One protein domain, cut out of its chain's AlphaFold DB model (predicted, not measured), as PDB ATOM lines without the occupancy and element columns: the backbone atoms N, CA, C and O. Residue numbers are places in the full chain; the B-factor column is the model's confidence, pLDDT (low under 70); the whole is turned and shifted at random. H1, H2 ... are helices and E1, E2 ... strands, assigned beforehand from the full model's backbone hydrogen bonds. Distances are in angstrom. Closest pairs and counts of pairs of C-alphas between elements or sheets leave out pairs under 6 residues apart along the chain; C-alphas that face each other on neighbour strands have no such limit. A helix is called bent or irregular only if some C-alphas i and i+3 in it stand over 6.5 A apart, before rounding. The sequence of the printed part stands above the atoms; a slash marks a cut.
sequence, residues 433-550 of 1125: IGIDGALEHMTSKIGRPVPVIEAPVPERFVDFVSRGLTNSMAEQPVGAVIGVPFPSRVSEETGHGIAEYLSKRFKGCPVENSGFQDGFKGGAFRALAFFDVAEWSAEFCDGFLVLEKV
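This is residues 433 to 550 of the 1125 residues of the protein "Heparinase" of Burkholderia sp. Bp8963 (UniProt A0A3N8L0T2). A small, strongly twisted sheet of three strands, E1, E3 and E2, runs through the middle, with the short helix H1 over one face and the short helix H4 over the other, on the E2 edge. The irregular helix H2 only grazes the sheet, and H3 lies off the sheet, meeting the first residues of H2. The printed part has 118 residues, with four named helices and three named strands in the order H1 H2 E1 H3 H4 E2 E3; the sheet, in the order E1 E3 E2, is antiparallel and the class is mixed, helices and strands. The whole is compact, with a radius of gyration of the C-alphas of 13.5 A, and rounded, spanning 37 by 32 by 24 A.

H1, residues 438 to 446, is on the sheet of E1, residues 481 to 486, E3, residues 543 to 549, and E2, residues 525 to 533, at a height over the sheet of 9.0 A. It lies over E3 and only just not over E1 and E2, with 4 of its C-alphas falling on E3 and 2 on each of the others. H2, residues 458 to 472, touches H3, residues 498 to 505, with residues 458 to 462 alone; the closest C-alphas, of Val 462 and Ile 498, are 6.4 A apart, at a steep tilt of 46 degrees. E1 and E3 are antiparallel at 145 degrees, with N 484 and O 545 within hydrogen-bond range at 2.8 A. H4, residues 513 to 518, lies over E2 at a height over the sheet of 8.4 A, on the opposite face from H1, which gives three layers, helices on both faces of a sheet. The closest C-alphas of H4 and E2, those of Gln 517 and Ala 527, are 5.5 A apart. E2 and E3 form a hairpin at 163 degrees, with N 528 and O 546 at 2.9 A. E1, H3 and H4, and E2 make a split strand-helix-strand unit, two strands running the same way with E3 between them, and its crossover is right-handed. Every O i to N i+4 pair is within hydrogen-bond range in H1, H3 and H4; in H2 7 of 11 are.

H1 begins at C-alpha 438, (-51.597, 28.638, 0.339). H2 is 17.5 A long and irregular, C-alphas 459 and 462 being 7.4 A apart. E1 is 15.0 A long. E2, 22.3 A long, bends by 59 degrees at residue 528. E3, 19.5 A long, ends at C-alpha 549, (-38.774, 28.648, 17.482).

The two C-alphas farthest apart, of Pro 477 and Glu 493, are 38.3 A apart. The printed part has no cut; the links H1 to H2 and E1 to H3 are long. The mean pLDDT of the printed part is 81.1, and 11 residues are under 70, among them residues 492 to 495.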
ATOM      1  N   ILE A 433     -47.717  23.477  -3.870       91.25
ATOM      2  CA  ILE A 433     -49.019  24.135  -3.690       91.25
ATOM      3  C   ILE A 433     -49.205  25.256  -4.721       91.25
ATOM      4  O   ILE A 433     -48.233  25.751  -5.288       91.25
ATOM      5  N   GLY A 434     -50.457  25.647  -4.962       87.31
ATOM      6  CA  GLY A 434     -50.777  26.902  -5.649       87.31
ATOM      7  C   GLY A 434     -50.879  28.058  -4.653       87.31
ATOM      8  O   GLY A 434     -51.160  27.833  -3.471       87.31
ATOM      9  N   ILE A 435     -50.658  29.284  -5.120       84.31
ATOM     10  CA  ILE A 435     -50.673  30.494  -4.283       84.31
ATOM     11  C   ILE A 435     -52.058  30.804  -3.679       84.31
ATOM     12  O   ILE A 435     -52.155  31.202  -2.513       84.31
ATOM     13  N   ASP A 436     -53.140  30.556  -4.423       81.31
ATOM     14  CA  ASP A 436     -54.516  30.764  -3.960       81.31
ATOM     15  C   ASP A 436     -54.879  29.771  -2.841       81.31
ATOM     16  O   ASP A 436     -55.036  28.570  -3.062       81.31
ATOM     17  N   GLY A 437     -55.024  30.283  -1.614       80.50
ATOM     18  CA  GLY A 437     -55.308  29.479  -0.416       80.50
ATOM     19  C   GLY A 437     -54.075  28.878   0.274       80.50
ATOM     20  O   GLY A 437     -54.229  28.179   1.279       80.50
ATOM     21  N   ALA A 438     -52.855  29.180  -0.195       83.62
ATOM     22  CA  ALA A 438     -51.597  28.638   0.339       83.62
ATOM     23  C   ALA A 438     -51.491  28.709   1.875       83.62
ATOM     24  O   ALA A 438     -51.176  27.715   2.531       83.62
ATOM     25  N   LEU A 439     -51.816  29.867   2.463       82.06
ATOM     26  CA  LEU A 439     -51.733  30.121   3.906       82.06
ATOM     27  C   LEU A 439     -52.674  29.226   4.736       82.06
ATOM     28  O   LEU A 439     -52.299  28.761   5.819       82.06
ATOM     29  N   GLU A 440     -53.882  28.961   4.232       84.69
ATOM     30  CA  GLU A 440     -54.853  28.070   4.879       84.69
ATOM     31  C   GLU A 440     -54.407  26.609   4.763       84.69
ATOM     32  O   GLU A 440     -54.465  25.870   5.748       84.69
ATOM     33  N   HIS A 441     -53.875  26.205   3.603       86.75
ATOM     34  CA  HIS A 441     -53.328  24.861   3.389       86.75
ATOM     35  C   HIS A 441     -52.118  24.588   4.290       86.75
ATOM     36  O   HIS A 441     -52.085  23.569   4.982       86.75
ATOM     37  N   MET A 442     -51.164  25.521   4.367       89.50
ATOM     38  CA  MET A 442     -50.010  25.454   5.276       89.50
ATOM     39  C   MET A 442     -50.456  25.358   6.742       89.50
ATOM     40  O   MET A 442     -50.022  24.457   7.463       89.50
ATOM     41  N   THR A 443     -51.377  26.226   7.167       85.44
ATOM     42  CA  THR A 443     -51.941  26.223   8.529       85.44
ATOM     43  C   THR A 443     -52.645  24.901   8.850       85.44
ATOM     44  O   THR A 443     -52.409  24.305   9.905       85.44
ATOM     45  N   SER A 444     -53.448  24.377   7.920       81.62
ATOM     46  CA  SER A 444     -54.126  23.085   8.063       81.62
ATOM     47  C   SER A 444     -53.147  21.906   8.085       81.62
ATOM     48  O   SER A 444     -53.403  20.922   8.781       81.62
ATOM     49  N   LYS A 445     -52.042  21.973   7.332       84.50
ATOM     50  CA  LYS A 445     -51.063  20.883   7.208       84.50
ATOM     51  C   LYS A 445     -50.100  20.806   8.392       84.50
ATOM     52  O   LYS A 445     -49.707  19.706   8.774       84.50
ATOM     53  N   ILE A 446     -49.760  21.947   8.989       86.06
ATOM     54  CA  ILE A 446     -48.946  22.046  10.213       86.06
ATOM     55  C   ILE A 446     -49.807  21.909  11.487       86.06
ATOM     56  O   ILE A 446     -49.289  21.587  12.557       86.06
ATOM     57  N   GLY A 447     -51.123  22.133  11.391       76.44
ATOM     58  CA  GLY A 447     -52.059  22.069  12.522       76.44
ATOM     59  C   GLY A 447     -51.936  23.242  13.505       76.44
ATOM     60  O   GLY A 447     -52.447  23.168  14.621       76.44
ATOM     61  N   ARG A 448     -51.238  24.311  13.106       81.88
ATOM     62  CA  ARG A 448     -51.010  25.558  13.854       81.88
ATOM     63  C   ARG A 448     -51.010  26.730  12.865       81.88
ATOM     64  O   ARG A 448     -50.623  26.504  11.721       81.88
ATOM     65  N   PRO A 449     -51.394  27.956  13.270       82.94
ATOM     66  CA  PRO A 449     -51.248  29.142  12.425       82.94
ATOM     67  C   PRO A 449     -49.802  29.322  11.957       82.94
ATOM     68  O   PRO A 449     -48.880  29.204  12.763       82.94
ATOM     69  N   VAL A 450     -49.615  29.619  10.669       86.75
ATOM     70  CA  VAL A 450     -48.297  29.859  10.056       86.75
ATOM     71  C   VAL A 450     -48.257  31.276   9.461       86.75
ATOM     72  O   VAL A 450     -48.341  31.419   8.243       86.75
ATOM     73  N   PRO A 451     -48.193  32.347  10.279       83.88
ATOM     74  CA  PRO A 451     -48.029  33.708   9.769       83.88
ATOM     75  C   PRO A 451     -46.769  33.815   8.900       83.88
ATOM     76  O   PRO A 451     -45.699  33.337   9.276       83.88
ATOM     77  N   VAL A 452     -46.915  34.431   7.728       85.44
ATOM     78  CA  VAL A 452     -45.832  34.621   6.757       85.44
ATOM     79  C   VAL A 452     -45.138  35.959   7.010       85.44
ATOM     80  O   VAL A 452     -45.813  36.967   7.212       85.44
ATOM     81  N   ILE A 453     -43.804  35.963   6.998       83.44
ATOM     82  CA  ILE A 453     -42.989  37.187   7.079       83.44
ATOM     83  C   ILE A 453     -42.600  37.690   5.682       83.44
ATOM     84  O   ILE A 453     -42.646  36.942   4.709       83.44
ATOM     85  N   GLU A 454     -42.232  38.966   5.571       77.12
ATOM     86  CA  GLU A 454     -41.868  39.589   4.293       77.12
ATOM     87  C   GLU A 454     -40.532  39.051   3.739       77.12
ATOM     88  O   GLU A 454     -39.635  38.664   4.494       77.12
ATOM     89  N   ALA A 455     -40.410  38.989   2.409       71.25
ATOM     90  CA  ALA A 455     -39.249  38.416   1.733       71.25
ATOM     91  C   ALA A 455     -38.063  39.407   1.694       71.25
ATOM     92  O   ALA A 455     -38.247  40.556   1.286       71.25
ATOM     93  N   PRO A 456     -36.831  38.993   2.046       72.44
ATOM     94  CA  PRO A 456     -35.651  39.833   1.869       72.44
ATOM     95  C   PRO A 456     -35.262  39.943   0.386       72.44
ATOM     96  O   PRO A 456     -35.369  38.983  -0.378       72.44
ATOM     97  N   VAL A 457     -34.710  41.094  -0.010       80.62
ATOM     98  CA  VAL A 457     -34.044  41.240  -1.316       80.62
ATOM     99  C   VAL A 457     -32.789  40.349  -1.396       80.62
ATOM    100  O   VAL A 457     -32.135  40.154  -0.363       80.62
ATOM    101  N   PRO A 458     -32.406  39.835  -2.587       81.56
ATOM    102  CA  PRO A 458     -31.350  38.826  -2.725       81.56
ATOM    103  C   PRO A 458     -30.035  39.193  -2.029       81.56
ATOM    104  O   PRO A 458     -29.485  38.381  -1.288       81.56
ATOM    105  N   GLU A 459     -29.579  40.438  -2.185       81.69
ATOM    106  CA  GLU A 459     -28.306  40.930  -1.632       81.69
ATOM    107  C   GLU A 459     -28.199  40.767  -0.109       81.69
ATOM    108  O   GLU A 459     -27.109  40.569   0.421       81.69
ATOM    109  N   ARG A 460     -29.334  40.824   0.602       79.44
ATOM    110  CA  ARG A 460     -29.413  40.730   2.070       79.44
ATOM    111  C   ARG A 460     -29.893  39.367   2.569       79.44
ATOM    112  O   ARG A 460     -29.979  39.160   3.778       79.44
ATOM    113  N   PHE A 461     -30.192  38.421   1.676       84.75
ATOM    114  CA  PHE A 461     -30.728  37.108   2.043       84.75
ATOM    115  C   PHE A 461     -29.786  36.313   2.965       84.75
ATOM    116  O   PHE A 461     -30.232  35.703   3.938       84.75
ATOM    117  N   VAL A 462     -28.476  36.351   2.698       80.81
ATOM    118  CA  VAL A 462     -27.459  35.629   3.483       80.81
ATOM    119  C   VAL A 462     -27.420  36.115   4.937       80.81
ATOM    120  O   VAL A 462     -27.412  35.293   5.857       80.81
ATOM    121  N   ASP A 463     -27.465  37.428   5.164       74.25
ATOM    122  CA  ASP A 463     -27.486  38.016   6.509       74.25
ATOM    123  C   ASP A 463     -28.849  37.876   7.188       74.25
ATOM    124  O   ASP A 463     -28.923  37.626   8.395       74.25
ATOM    125  N   PHE A 464     -29.936  37.950   6.418       83.00
ATOM    126  CA  PHE A 464     -31.283  37.682   6.910       83.00
ATOM    127  C   PHE A 464     -31.399  36.261   7.477       83.00
ATOM    128  O   PHE A 464     -31.824  36.094   8.616       83.00
ATOM    129  N   VAL A 465     -30.937  35.236   6.753       78.56
ATOM    130  CA  VAL A 465     -30.965  33.842   7.239       78.56
ATOM    131  C   VAL A 465     -29.912  33.568   8.319       78.56
ATOM    132  O   VAL A 465     -30.128  32.722   9.187       78.56
ATOM    133  N   SER A 466     -28.785  34.286   8.320       68.81
ATOM    134  CA  SER A 466     -27.723  34.087   9.319       68.81
ATOM    135  C   SER A 466     -27.967  34.800  10.651       68.81
ATOM    136  O   SER A 466     -27.484  34.316  11.675       68.81
ATOM    137  N   ARG A 467     -28.654  35.950  10.645       66.94
ATOM    138  CA  ARG A 467     -28.831  36.837  11.813       66.94
ATOM    139  C   ARG A 467     -30.234  37.449  11.889       66.94
ATOM    140  O   ARG A 467     -30.860  37.386  12.943       66.94
ATOM    141  N   GLY A 468     -30.737  38.008  10.783       72.38
ATOM    142  CA  GLY A 468     -31.997  38.769  10.757       72.38
ATOM    143  C   GLY A 468     -33.213  37.992  11.275       72.38
ATOM    144  O   GLY A 468     -33.954  38.508  12.104       72.38
ATOM    145  N   LEU A 469     -33.360  36.728  10.876       76.56
ATOM    146  CA  LEU A 469     -34.443  35.827  11.287       76.56
ATOM    147  C   LEU A 469     -34.520  35.619  12.808       76.56
ATOM    148  O   LEU A 469     -35.617  35.540  13.361       76.56
ATOM    149  N   THR A 470     -33.373  35.581  13.495       71.38
ATOM    150  CA  THR A 470     -33.318  35.504  14.962       71.38
ATOM    151  C   THR A 470     -33.884  36.771  15.591       71.38
ATOM    152  O   THR A 470     -34.717  36.692  16.491       71.38
ATOM    153  N   ASN A 471     -33.498  37.937  15.068       65.62
ATOM    154  CA  ASN A 471     -33.951  39.232  15.570       65.62
ATOM    155  C   ASN A 471     -35.453  39.440  15.298       65.62
ATOM    156  O   ASN A 471     -36.191  39.831  16.199       65.62
ATOM    157  N   SER A 472     -35.937  39.091  14.100       69.19
ATOM    158  CA  SER A 472     -37.359  39.168  13.719       69.19
ATOM    159  C   SER A 472     -38.282  38.240  14.523       69.19
ATOM    160  O   SER A 472     -39.493  38.442  14.524       69.19
ATOM    161  N   MET A 473     -37.737  37.232  15.214       72.25
ATOM    162  CA  MET A 473     -38.482  36.324  16.098       72.25
ATOM    163  C   MET A 473     -38.087  36.445  17.581       72.25
ATOM    164  O   MET A 473     -38.464  35.585  18.388       72.25
ATOM    165  N   ALA A 474     -37.356  37.494  17.971       67.69
ATOM    166  CA  ALA A 474     -36.892  37.669  19.348       67.69
ATOM    167  C   ALA A 474     -38.065  37.676  20.348       67.69
ATOM    168  O   ALA A 474     -38.066  36.892  21.293       67.69
ATOM    169  N   GLU A 475     -39.107  38.466  20.067       63.31
ATOM    170  CA  GLU A 475     -40.282  38.664  20.935       63.31
ATOM    171  C   GLU A 475     -41.338  37.542  20.863       63.31
ATOM    172  O   GLU A 475     -42.282  37.524  21.651       63.31
ATOM    173  N   GLN A 476     -41.216  36.596  19.924       71.25
ATOM    174  CA  GLN A 476     -42.176  35.494  19.775       71.25
ATOM    175  C   GLN A 476     -41.843  34.335  20.732       71.25
ATOM    176  O   GLN A 476     -40.665  34.016  20.899       71.25
ATOM    177  N   PRO A 477     -42.831  33.657  21.346       70.50
ATOM    178  CA  PRO A 477     -42.570  32.595  22.320       70.50
ATOM    179  C   PRO A 477     -42.006  31.320  21.674       70.50
ATOM    180  O   PRO A 477     -42.270  31.013  20.508       70.50
ATOM    181  N   VAL A 478     -41.276  30.516  22.452       75.06
ATOM    182  CA  VAL A 478     -40.887  29.153  22.043       75.06
ATOM    183  C   VAL A 478     -42.131  28.318  21.711       75.06
ATOM    184  O   VAL A 478     -43.116  28.308  22.447       75.06
ATOM    185  N   GLY A 479     -42.091  27.616  20.576       76.88
ATOM    186  CA  GLY A 479     -43.222  26.899  19.983       76.88
ATOM    187  C   GLY A 479     -44.029  27.709  18.958       76.88
ATOM    188  O   GLY A 479     -44.893  27.126  18.291       76.88
ATOM    189  N   ALA A 480     -43.747  29.009  18.788       83.00
ATOM    190  CA  ALA A 480     -44.270  29.805  17.678       83.00
ATOM    191  C   ALA A 480     -43.744  29.290  16.328       83.00
ATOM    192  O   ALA A 480     -42.597  28.849  16.221       83.00
ATOM    193  N   VAL A 481     -44.592  29.367  15.300       86.88
ATOM    194  CA  VAL A 481     -44.317  28.902  13.934       86.88
ATOM    195  C   VAL A 481     -44.509  30.064  12.963       86.88
ATOM    196  O   VAL A 481     -45.461  30.825  13.119       86.88
ATOM    197  N   ILE A 482     -43.637  30.185  11.962       91.25
ATOM    198  CA  ILE A 482     -43.744  31.177  10.881       91.25
ATOM    199  C   ILE A 482     -43.500  30.541   9.510       91.25
ATOM    200  O   ILE A 482     -42.839  29.506   9.404       91.25
ATOM    201  N   GLY A 483     -44.005  31.181   8.457       90.88
ATOM    202  CA  GLY A 483     -43.635  30.911   7.069       90.88
ATOM    203  C   GLY A 483     -42.628  31.947   6.573       90.88
ATOM    204  O   GLY A 483     -42.894  33.146   6.622       90.88
ATOM    205  N   VAL A 484     -41.478  31.497   6.085       91.94
ATOM    206  CA  VAL A 484     -40.434  32.352   5.506       91.94
ATOM    207  C   VAL A 484     -40.445  32.170   3.986       91.94
ATOM    208  O   VAL A 484     -40.220  31.043   3.542       91.94
ATOM    209  N   PRO A 485     -40.672  33.216   3.171       91.19
ATOM    210  CA  PRO A 485     -40.402  33.155   1.735       91.19
ATOM    211  C   PRO A 485     -38.921  32.822   1.536       91.19
ATOM    212  O   PRO A 485     -38.054  33.531   2.052       91.19
ATOM    213  N   PHE A 486     -38.622  31.705   0.875       92.38
ATOM    214  CA  PHE A 486     -37.271  31.152   0.853       92.38
ATOM    215  C   PHE A 486     -36.917  30.566  -0.527       92.38
ATOM    216  O   PHE A 486     -37.703  29.794  -1.078       92.38
ATOM    217  N   PRO A 487     -35.727  30.870  -1.077       90.38
ATOM    218  CA  PRO A 487     -35.204  30.241  -2.281       90.38
ATOM    219  C   PRO A 487     -34.767  28.801  -1.990       90.38
ATOM    220  O   PRO A 487     -33.712  28.568  -1.396       90.38
ATOM    221  N   SER A 488     -35.526  27.803  -2.438       87.88
ATOM    222  CA  SER A 488     -35.013  26.431  -2.474       87.88
ATOM    223  C   SER A 488     -33.944  26.259  -3.550       87.88
ATOM    224  O   SER A 488     -33.098  25.382  -3.413       87.88
ATOM    225  N   ARG A 489     -33.936  27.097  -4.594       84.81
ATOM    226  CA  ARG A 489     -32.923  27.126  -5.661       84.81
ATOM    227  C   ARG A 489     -32.663  28.563  -6.126       84.81
ATOM    228  O   ARG A 489     -33.574  29.380  -6.118       84.81
ATOM    229  N   VAL A 490     -31.439  28.846  -6.566       81.56
ATOM    230  CA  VAL A 490     -30.995  30.146  -7.104       81.56
ATOM    231  C   VAL A 490     -29.964  29.878  -8.206       81.56
ATOM    232  O   VAL A 490     -29.203  28.916  -8.088       81.56
ATOM    233  N   SER A 491     -29.911  30.693  -9.266       70.94
ATOM    234  CA  SER A 491     -28.845  30.574 -10.272       70.94
ATOM    235  C   SER A 491     -27.512  31.111  -9.738       70.94
ATOM    236  O   SER A 491     -27.482  32.049  -8.938       70.94
ATOM    237  N   GLU A 492     -26.394  30.562 -10.210       59.69
ATOM    238  CA  GLU A 492     -25.053  31.052  -9.846       59.69
ATOM    239  C   GLU A 492     -24.842  32.519 -10.278       59.69
ATOM    240  O   GLU A 492     -24.190  33.290  -9.576       59.69
ATOM    241  N   GLU A 493     -25.497  32.940 -11.365       55.59
ATOM    242  CA  GLU A 493     -25.506  34.317 -11.881       55.59
ATOM    243  C   GLU A 493     -26.221  35.332 -10.966       55.59
ATOM    244  O   GLU A 493     -26.096  36.534 -11.181       55.59
ATOM    245  N   THR A 494     -26.932  34.896  -9.915       63.62
ATOM    246  CA  THR A 494     -27.671  35.796  -8.995       63.62
ATOM    247  C   THR A 494     -26.747  36.598  -8.050       63.62
ATOM    248  O   THR A 494     -27.208  37.273  -7.138       63.62
ATOM    249  N   GLY A 495     -25.424  36.561  -8.238       58.12
ATOM    250  CA  GLY A 495     -24.533  37.693  -7.928       58.12
ATOM    251  C   GLY A 495     -24.143  37.977  -6.468       58.12
ATOM    252  O   GLY A 495     -23.183  38.710  -6.256       58.12
ATOM    253  N   HIS A 496     -24.802  37.389  -5.462       71.69
ATOM    254  CA  HIS A 496     -24.571  37.722  -4.038       71.69
ATOM    255  C   HIS A 496     -24.154  36.520  -3.165       71.69
ATOM    256  O   HIS A 496     -24.502  36.434  -1.991       71.69
ATOM    257  N   GLY A 497     -23.465  35.528  -3.743       72.50
ATOM    258  CA  GLY A 497     -22.979  34.339  -3.017       72.50
ATOM    259  C   GLY A 497     -24.071  33.382  -2.507       72.50
ATOM    260  O   GLY A 497     -23.763  32.383  -1.864       72.50
ATOM    261  N   ILE A 498     -25.347  33.647  -2.807       81.69
ATOM    262  CA  ILE A 498     -26.509  32.936  -2.246       81.69
ATOM    263  C   ILE A 498     -26.494  31.444  -2.595       81.69
ATOM    264  O   ILE A 498     -26.677  30.611  -1.710       81.69
ATOM    265  N   ALA A 499     -26.230  31.089  -3.856       78.31
ATOM    266  CA  ALA A 499     -26.155  29.690  -4.288       78.31
ATOM    267  C   ALA A 499     -25.020  28.928  -3.570       78.31
ATOM    268  O   ALA A 499     -25.185  27.766  -3.186       78.31
ATOM    269  N   GLU A 500     -23.895  29.600  -3.308       74.50
ATOM    270  CA  GLU A 500     -22.775  29.047  -2.546       74.50
ATOM    271  C   GLU A 500     -23.117  28.920  -1.049       74.50
ATOM    272  O   GLU A 500     -22.791  27.912  -0.422       74.50
ATOM    273  N   TYR A 501     -23.836  29.890  -0.475       81.00
ATOM    274  CA  TYR A 501     -24.333  29.855   0.903       81.00
ATOM    275  C   TYR A 501     -25.353  28.730   1.129       81.00
ATOM    276  O   TYR A 501     -25.221  27.977   2.095       81.00
ATOM    277  N   LEU A 502     -26.325  28.559   0.226       80.94
ATOM    278  CA  LEU A 502     -27.270  27.438   0.255       80.94
ATOM    279  C   LEU A 502     -26.521  26.101   0.143       80.94
ATOM    280  O   LEU A 502     -26.703  25.219   0.983       80.94
ATOM    281  N   SER A 503     -25.572  25.985  -0.786       76.62
ATOM    282  CA  SER A 503     -24.751  24.777  -0.943       76.62
ATOM    283  C   SER A 503     -23.880  24.472   0.289       76.62
ATOM    284  O   SER A 503     -23.801  23.322   0.726       76.62
ATOM    285  N   LYS A 504     -23.269  25.484   0.919       73.44
ATOM    286  CA  LYS A 504     -22.424  25.325   2.121       73.44
ATOM    287  C   LYS A 504     -23.238  25.049   3.388       73.44
ATOM    288  O   LYS A 504     -22.877  24.149   4.153       73.44
ATOM    289  N   ARG A 505     -24.314  25.804   3.640       79.62
ATOM    290  CA  ARG A 505     -25.118  25.730   4.875       79.62
ATOM    291  C   ARG A 505     -26.237  24.698   4.778       79.62
ATOM    292  O   ARG A 505     -26.292  23.791   5.604       79.62
ATOM    293  N   PHE A 506     -27.071  24.818   3.751       82.62
ATOM    294  CA  PHE A 506     -28.244  23.980   3.485       82.62
ATOM    295  C   PHE A 506     -27.936  22.766   2.590       82.62
ATOM    296  O   PHE A 506     -28.843  22.057   2.177       82.62
ATOM    297  N   LYS A 507     -26.652  22.488   2.324       78.69
ATOM    298  CA  LYS A 507     -26.144  21.258   1.681       78.69
ATOM    299  C   LYS A 507     -26.664  20.990   0.263       78.69
ATOM    300  O   LYS A 507     -26.505  19.879  -0.232       78.69
ATOM    301  N   GLY A 508     -27.209  22.004  -0.405       79.44
ATOM    302  CA  GLY A 508     -27.599  21.936  -1.809       79.44
ATOM    303  C   GLY A 508     -28.147  23.261  -2.336       79.44
ATOM    304  O   GLY A 508     -28.589  24.115  -1.570       79.44
ATOM    305  N   CYS A 509     -28.120  23.410  -3.657       81.56
ATOM    306  CA  CYS A 509     -28.874  24.402  -4.417       81.56
ATOM    307  C   CYS A 509     -29.242  23.738  -5.766       81.56
ATOM    308  O   CYS A 509     -28.417  23.755  -6.678       81.56
ATOM    309  N   PRO A 510     -30.406  23.068  -5.901       84.69
ATOM    310  CA  PRO A 510     -31.543  23.076  -4.980       84.69
ATOM    311  C   PRO A 510     -31.282  22.469  -3.592       84.69
ATOM    312  O   PRO A 510     -30.553  21.489  -3.453       84.69
ATOM    313  N   VAL A 511     -31.910  23.039  -2.566       89.69
ATOM    314  CA  VAL A 511     -31.902  22.542  -1.187       89.69
ATOM    315  C   VAL A 511     -32.783  21.296  -1.089       89.69
ATOM    316  O   VAL A 511     -33.972  21.336  -1.421       89.69
ATOM    317  N   GLU A 512     -32.221  20.189  -0.603       86.00
ATOM    318  CA  GLU A 512     -32.969  18.967  -0.288       86.00
ATOM    319  C   GLU A 512     -33.591  19.005   1.122       86.00
ATOM    320  O   GLU A 512     -33.222  19.814   1.974       86.00
ATOM    321  N   ASN A 513     -34.529  18.094   1.403       84.25
ATOM    322  CA  ASN A 513     -35.278  18.056   2.668       84.25
ATOM    323  C   ASN A 513     -34.377  17.938   3.914       84.25
ATOM    324  O   ASN A 513     -34.631  18.596   4.920       84.25
ATOM    325  N   SER A 514     -33.313  17.133   3.847       78.94
ATOM    326  CA  SER A 514     -32.284  17.047   4.896       78.94
ATOM    327  C   SER A 514     -31.510  18.358   5.044       78.94
ATOM    328  O   SER A 514     -31.223  18.773   6.162       78.94
ATOM    329  N   GLY A 515     -31.242  19.043   3.934       82.69
ATOM    330  CA  GLY A 515     -30.574  20.339   3.877       82.69
ATOM    331  C   GLY A 515     -31.285  21.433   4.671       82.69
ATOM    332  O   GLY A 515     -30.658  22.121   5.480       82.69
ATOM    333  N   PHE A 516     -32.611  21.534   4.524       86.81
ATOM    334  CA  PHE A 516     -33.449  22.429   5.332       86.81
ATOM    335  C   PHE A 516     -33.378  22.126   6.837       86.81
ATOM    336  O   PHE A 516     -33.399  23.050   7.649       86.81
ATOM    337  N   GLN A 517     -33.272  20.850   7.223       81.38
ATOM    338  CA  GLN A 517     -33.142  20.452   8.629       81.38
ATOM    339  C   GLN A 517     -31.728  20.706   9.176       81.38
ATOM    340  O   GLN A 517     -31.585  21.256  10.268       81.38
ATOM    341  N   ASP A 518     -30.684  20.341   8.425       75.44
ATOM    342  CA  ASP A 518     -29.283  20.502   8.827       75.44
ATOM    343  C   ASP A 518     -28.862  21.983   8.894       75.44
ATOM    344  O   ASP A 518     -28.109  22.354   9.794       75.44
ATOM    345  N   GLY A 519     -29.397  22.856   8.032       78.81
ATOM    346  CA  GLY A 519     -29.074  24.294   8.008       78.81
ATOM    347  C   GLY A 519     -29.504  25.098   9.251       78.81
ATOM    348  O   GLY A 519     -28.987  26.199   9.476       78.81
ATOM    349  N   PHE A 520     -30.399  24.547  10.080       80.88
ATOM    350  CA  PHE A 520     -30.848  25.122  11.363       80.88
ATOM    351  C   PHE A 520     -30.513  24.245  12.589       80.88
ATOM    352  O   PHE A 520     -30.826  24.597  13.726       80.88
ATOM    353  N   LYS A 521     -29.850  23.104  12.386       72.81
ATOM    354  CA  LYS A 521     -29.590  22.086  13.412       72.81
ATOM    355  C   LYS A 521     -28.689  22.607  14.533       72.81
ATOM    356  O   LYS A 521     -27.559  23.013  14.292       72.81
ATOM    357  N   GLY A 522     -29.195  22.554  15.765       61.03
ATOM    358  CA  GLY A 522     -28.511  23.092  16.949       61.03
ATOM    359  C   GLY A 522     -28.667  24.606  17.145       61.03
ATOM    360  O   GLY A 522     -28.082  25.142  18.080       61.03
ATOM    361  N   GLY A 523     -29.442  25.292  16.296       70.38
ATOM    362  CA  GLY A 523     -29.825  26.692  16.482       70.38
ATOM    363  C   GLY A 523     -31.180  26.865  17.181       70.38
ATOM    364  O   GLY A 523     -31.851  25.897  17.534       70.38
ATOM    365  N   ALA A 524     -31.609  28.122  17.324       77.44
ATOM    366  CA  ALA A 524     -32.863  28.500  17.984       77.44
ATOM    367  C   ALA A 524     -34.147  28.153  17.198       77.44
ATOM    368  O   ALA A 524     -35.251  28.330  17.718       77.44
ATOM    369  N   PHE A 525     -34.022  27.649  15.964       85.69
ATOM    370  CA  PHE A 525     -35.142  27.310  15.082       85.69
ATOM    371  C   PHE A 525     -35.072  25.865  14.587       85.69
ATOM    372  O   PHE A 525     -33.994  25.297  14.419       85.69
ATOM    373  N   ARG A 526     -36.236  25.286  14.297       88.25
ATOM    374  CA  ARG A 526     -36.403  23.965  13.687       88.25
ATOM    375  C   ARG A 526     -37.239  24.086  12.417       88.25
ATOM    376  O   ARG A 526     -38.360  24.580  12.462       88.25
ATOM    377  N   ALA A 527     -36.714  23.599  11.296       90.69
ATOM    378  CA  ALA A 527     -37.468  23.526  10.048       90.69
ATOM    379  C   ALA A 527     -38.493  22.378  10.095       90.69
ATOM    380  O   ALA A 527     -38.139  21.237  10.407       90.69
ATOM    381  N   LEU A 528     -39.759  22.681   9.791       89.69
ATOM    382  CA  LEU A 528     -40.879  21.731   9.841       89.69
ATOM    383  C   LEU A 528     -41.356  21.288   8.454       89.69
ATOM    384  O   LEU A 528     -41.731  20.123   8.289       89.69
ATOM    385  N   ALA A 529     -41.367  22.193   7.478       92.31
ATOM    386  CA  ALA A 529     -41.787  21.909   6.109       92.31
ATOM    387  C   ALA A 529     -41.239  22.946   5.118       92.31
ATOM    388  O   ALA A 529     -40.943  24.068   5.522       92.31
ATOM    389  N   PHE A 530     -41.180  22.605   3.831       95.25
ATOM    390  CA  PHE A 530     -41.068  23.568   2.732       95.25
ATOM    391  C   PHE A 530     -42.223  23.366   1.751       95.25
ATOM    392  O   PHE A 530     -42.525  22.234   1.375       95.25
ATOM    393  N   PHE A 531     -42.868  24.452   1.343       94.00
ATOM    394  CA  PHE A 531     -43.974  24.423   0.392       94.00
ATOM    395  C   PHE A 531     -43.570  25.137  -0.895       94.00
ATOM    396  O   PHE A 531     -43.516  26.366  -0.916       94.00
ATOM    397  N   ASP A 532     -43.274  24.370  -1.946       90.38
ATOM    398  CA  ASP A 532     -42.961  24.884  -3.283       90.38
ATOM    399  C   ASP A 532     -44.211  25.568  -3.865       90.38
ATOM    400  O   ASP A 532     -45.236  24.910  -4.065       90.38
ATOM    401  N   VAL A 533     -44.151  26.870  -4.151       91.31
ATOM    402  CA  VAL A 533     -45.279  27.609  -4.747       91.31
ATOM    403  C   VAL A 533     -45.158  27.520  -6.265       91.31
ATOM    404  O   VAL A 533     -44.181  27.981  -6.854       91.31
ATOM    405  N   ALA A 534     -46.132  26.877  -6.912       85.81
ATOM    406  CA  ALA A 534     -46.054  26.514  -8.326       85.81
ATOM    407  C   ALA A 534     -45.913  27.729  -9.258       85.81
ATOM    408  O   ALA A 534     -45.221  27.649 -10.273       85.81
ATOM    409  N   GLU A 535     -46.539  28.847  -8.900       90.25
ATOM    410  CA  GLU A 535     -46.509  30.110  -9.637       90.25
ATOM    411  C   GLU A 535     -45.178  30.868  -9.464       90.25
ATOM    412  O   GLU A 535     -44.790  31.636 -10.343       90.25
ATOM    413  N   TRP A 536     -44.441  30.616  -8.377       87.94
ATOM    414  CA  TRP A 536     -43.194  31.307  -8.016       87.94
ATOM    415  C   TRP A 536     -41.926  30.654  -8.581       87.94
ATOM    416  O   TRP A 536     -40.816  31.039  -8.223       87.94
ATOM    417  N   SER A 537     -42.037  29.705  -9.518       75.75
ATOM    418  CA  SER A 537     -40.881  28.965 -10.056       75.75
ATOM    419  C   SER A 537     -39.838  29.811 -10.814       75.75
ATOM    420  O   SER A 537     -38.837  29.260 -11.270       75.75
ATOM    421  N   ALA A 538     -40.101  31.105 -11.010       73.06
ATOM    422  CA  ALA A 538     -39.206  32.092 -11.618       73.06
ATOM    423  C   ALA A 538     -39.006  33.356 -10.750       73.06
ATOM    424  O   ALA A 538     -38.334  34.290 -11.185       73.06
ATOM    425  N   GLU A 539     -39.582  33.401  -9.543       82.06
ATOM    426  CA  GLU A 539     -39.280  34.437  -8.551       82.06
ATOM    427  C   GLU A 539     -38.023  34.057  -7.750       82.06
ATOM    428  O   GLU A 539     -37.536  32.929  -7.827       82.06
ATOM    429  N   PHE A 540     -37.471  34.998  -6.975       83.44
ATOM    430  CA  PHE A 540     -36.296  34.712  -6.143       83.44
ATOM    431  C   PHE A 540     -36.603  33.655  -5.070       83.44
ATOM    432  O   PHE A 540     -35.819  32.735  -4.881       83.44
ATOM    433  N   CYS A 541     -37.745  33.765  -4.386       89.19
ATOM    434  CA  CYS A 541     -38.208  32.770  -3.420       89.19
ATOM    435  C   CYS A 541     -39.254  31.864  -4.079       89.19
ATOM    436  O   CYS A 541     -40.371  32.306  -4.318       89.19
ATOM    437  N   ASP A 542     -38.923  30.597  -4.334       88.06
ATOM    438  CA  ASP A 542     -39.814  29.650  -5.024       88.06
ATOM    439  C   ASP A 542     -40.745  28.857  -4.083       88.06
ATOM    440  O   ASP A 542     -41.410  27.906  -4.499       88.06
ATOM    441  N   GLY A 543     -40.813  29.241  -2.806       91.38
ATOM    442  CA  GLY A 543     -41.732  28.653  -1.837       91.38
ATOM    443  C   GLY A 543     -41.590  29.196  -0.415       91.38
ATOM    444  O   GLY A 543     -40.825  30.125  -0.149       91.38
ATOM    445  N   PHE A 544     -42.336  28.594   0.514       93.81
ATOM    446  CA  PHE A 544     -42.327  28.954   1.934       93.81
ATOM    447  C   PHE A 544     -41.640  27.890   2.792       93.81
ATOM    448  O   PHE A 544     -42.122  26.760   2.906       93.81
ATOM    449  N   LEU A 545     -40.560  28.269   3.476       94.81
ATOM    450  CA  LEU A 545     -39.923  27.470   4.517       94.81
ATOM    451  C   LEU A 545     -40.607  27.723   5.866       94.81
ATOM    452  O   LEU A 545     -40.556  28.828   6.404       94.81
ATOM    453  N   VAL A 546     -41.241  26.697   6.427       93.31
ATOM    454  CA  VAL A 546     -41.915  26.772   7.727       93.31
ATOM    455  C   VAL A 546     -40.928  26.462   8.846       93.31
ATOM    456  O   VAL A 546     -40.413  25.342   8.941       93.31
ATOM    457  N   LEU A 547     -40.698  27.448   9.713       91.88
ATOM    458  CA  LEU A 547     -39.791  27.374  10.859       91.88
ATOM    459  C   LEU A 547     -40.559  27.470  12.180       91.88
ATOM    460  O   LEU A 547     -41.556  28.178  12.286       91.88
ATOM    461  N   GLU A 548     -40.058  26.785  13.202       89.75
ATOM    462  CA  GLU A 548     -40.551  26.819  14.580       89.75
ATOM    463  C   GLU A 548     -39.438  27.287  15.526       89.75
ATOM    464  O   GLU A 548     -38.327  26.759  15.460       89.75
ATOM    465  N   LYS A 549     -39.721  28.234  16.429       87.19
ATOM    466  CA  LYS A 549     -38.774  28.648  17.482       87.19
ATOM    467  C   LYS A 549     -38.698  27.562  18.559       87.19
ATOM    468  O   LYS A 549     -39.724  27.198  19.130       87.19
ATOM    469  N   VAL A 550     -37.504  27.043  18.841       83.50
ATOM    470  CA  VAL A 550     -37.278  25.912  19.769       83.50
ATOM    471  C   VAL A 550     -36.432  26.254  20.997       83.50
ATOM    472  O   VAL A 550     -36.349  25.435  21.909       83.50
TER     473      VAL A 550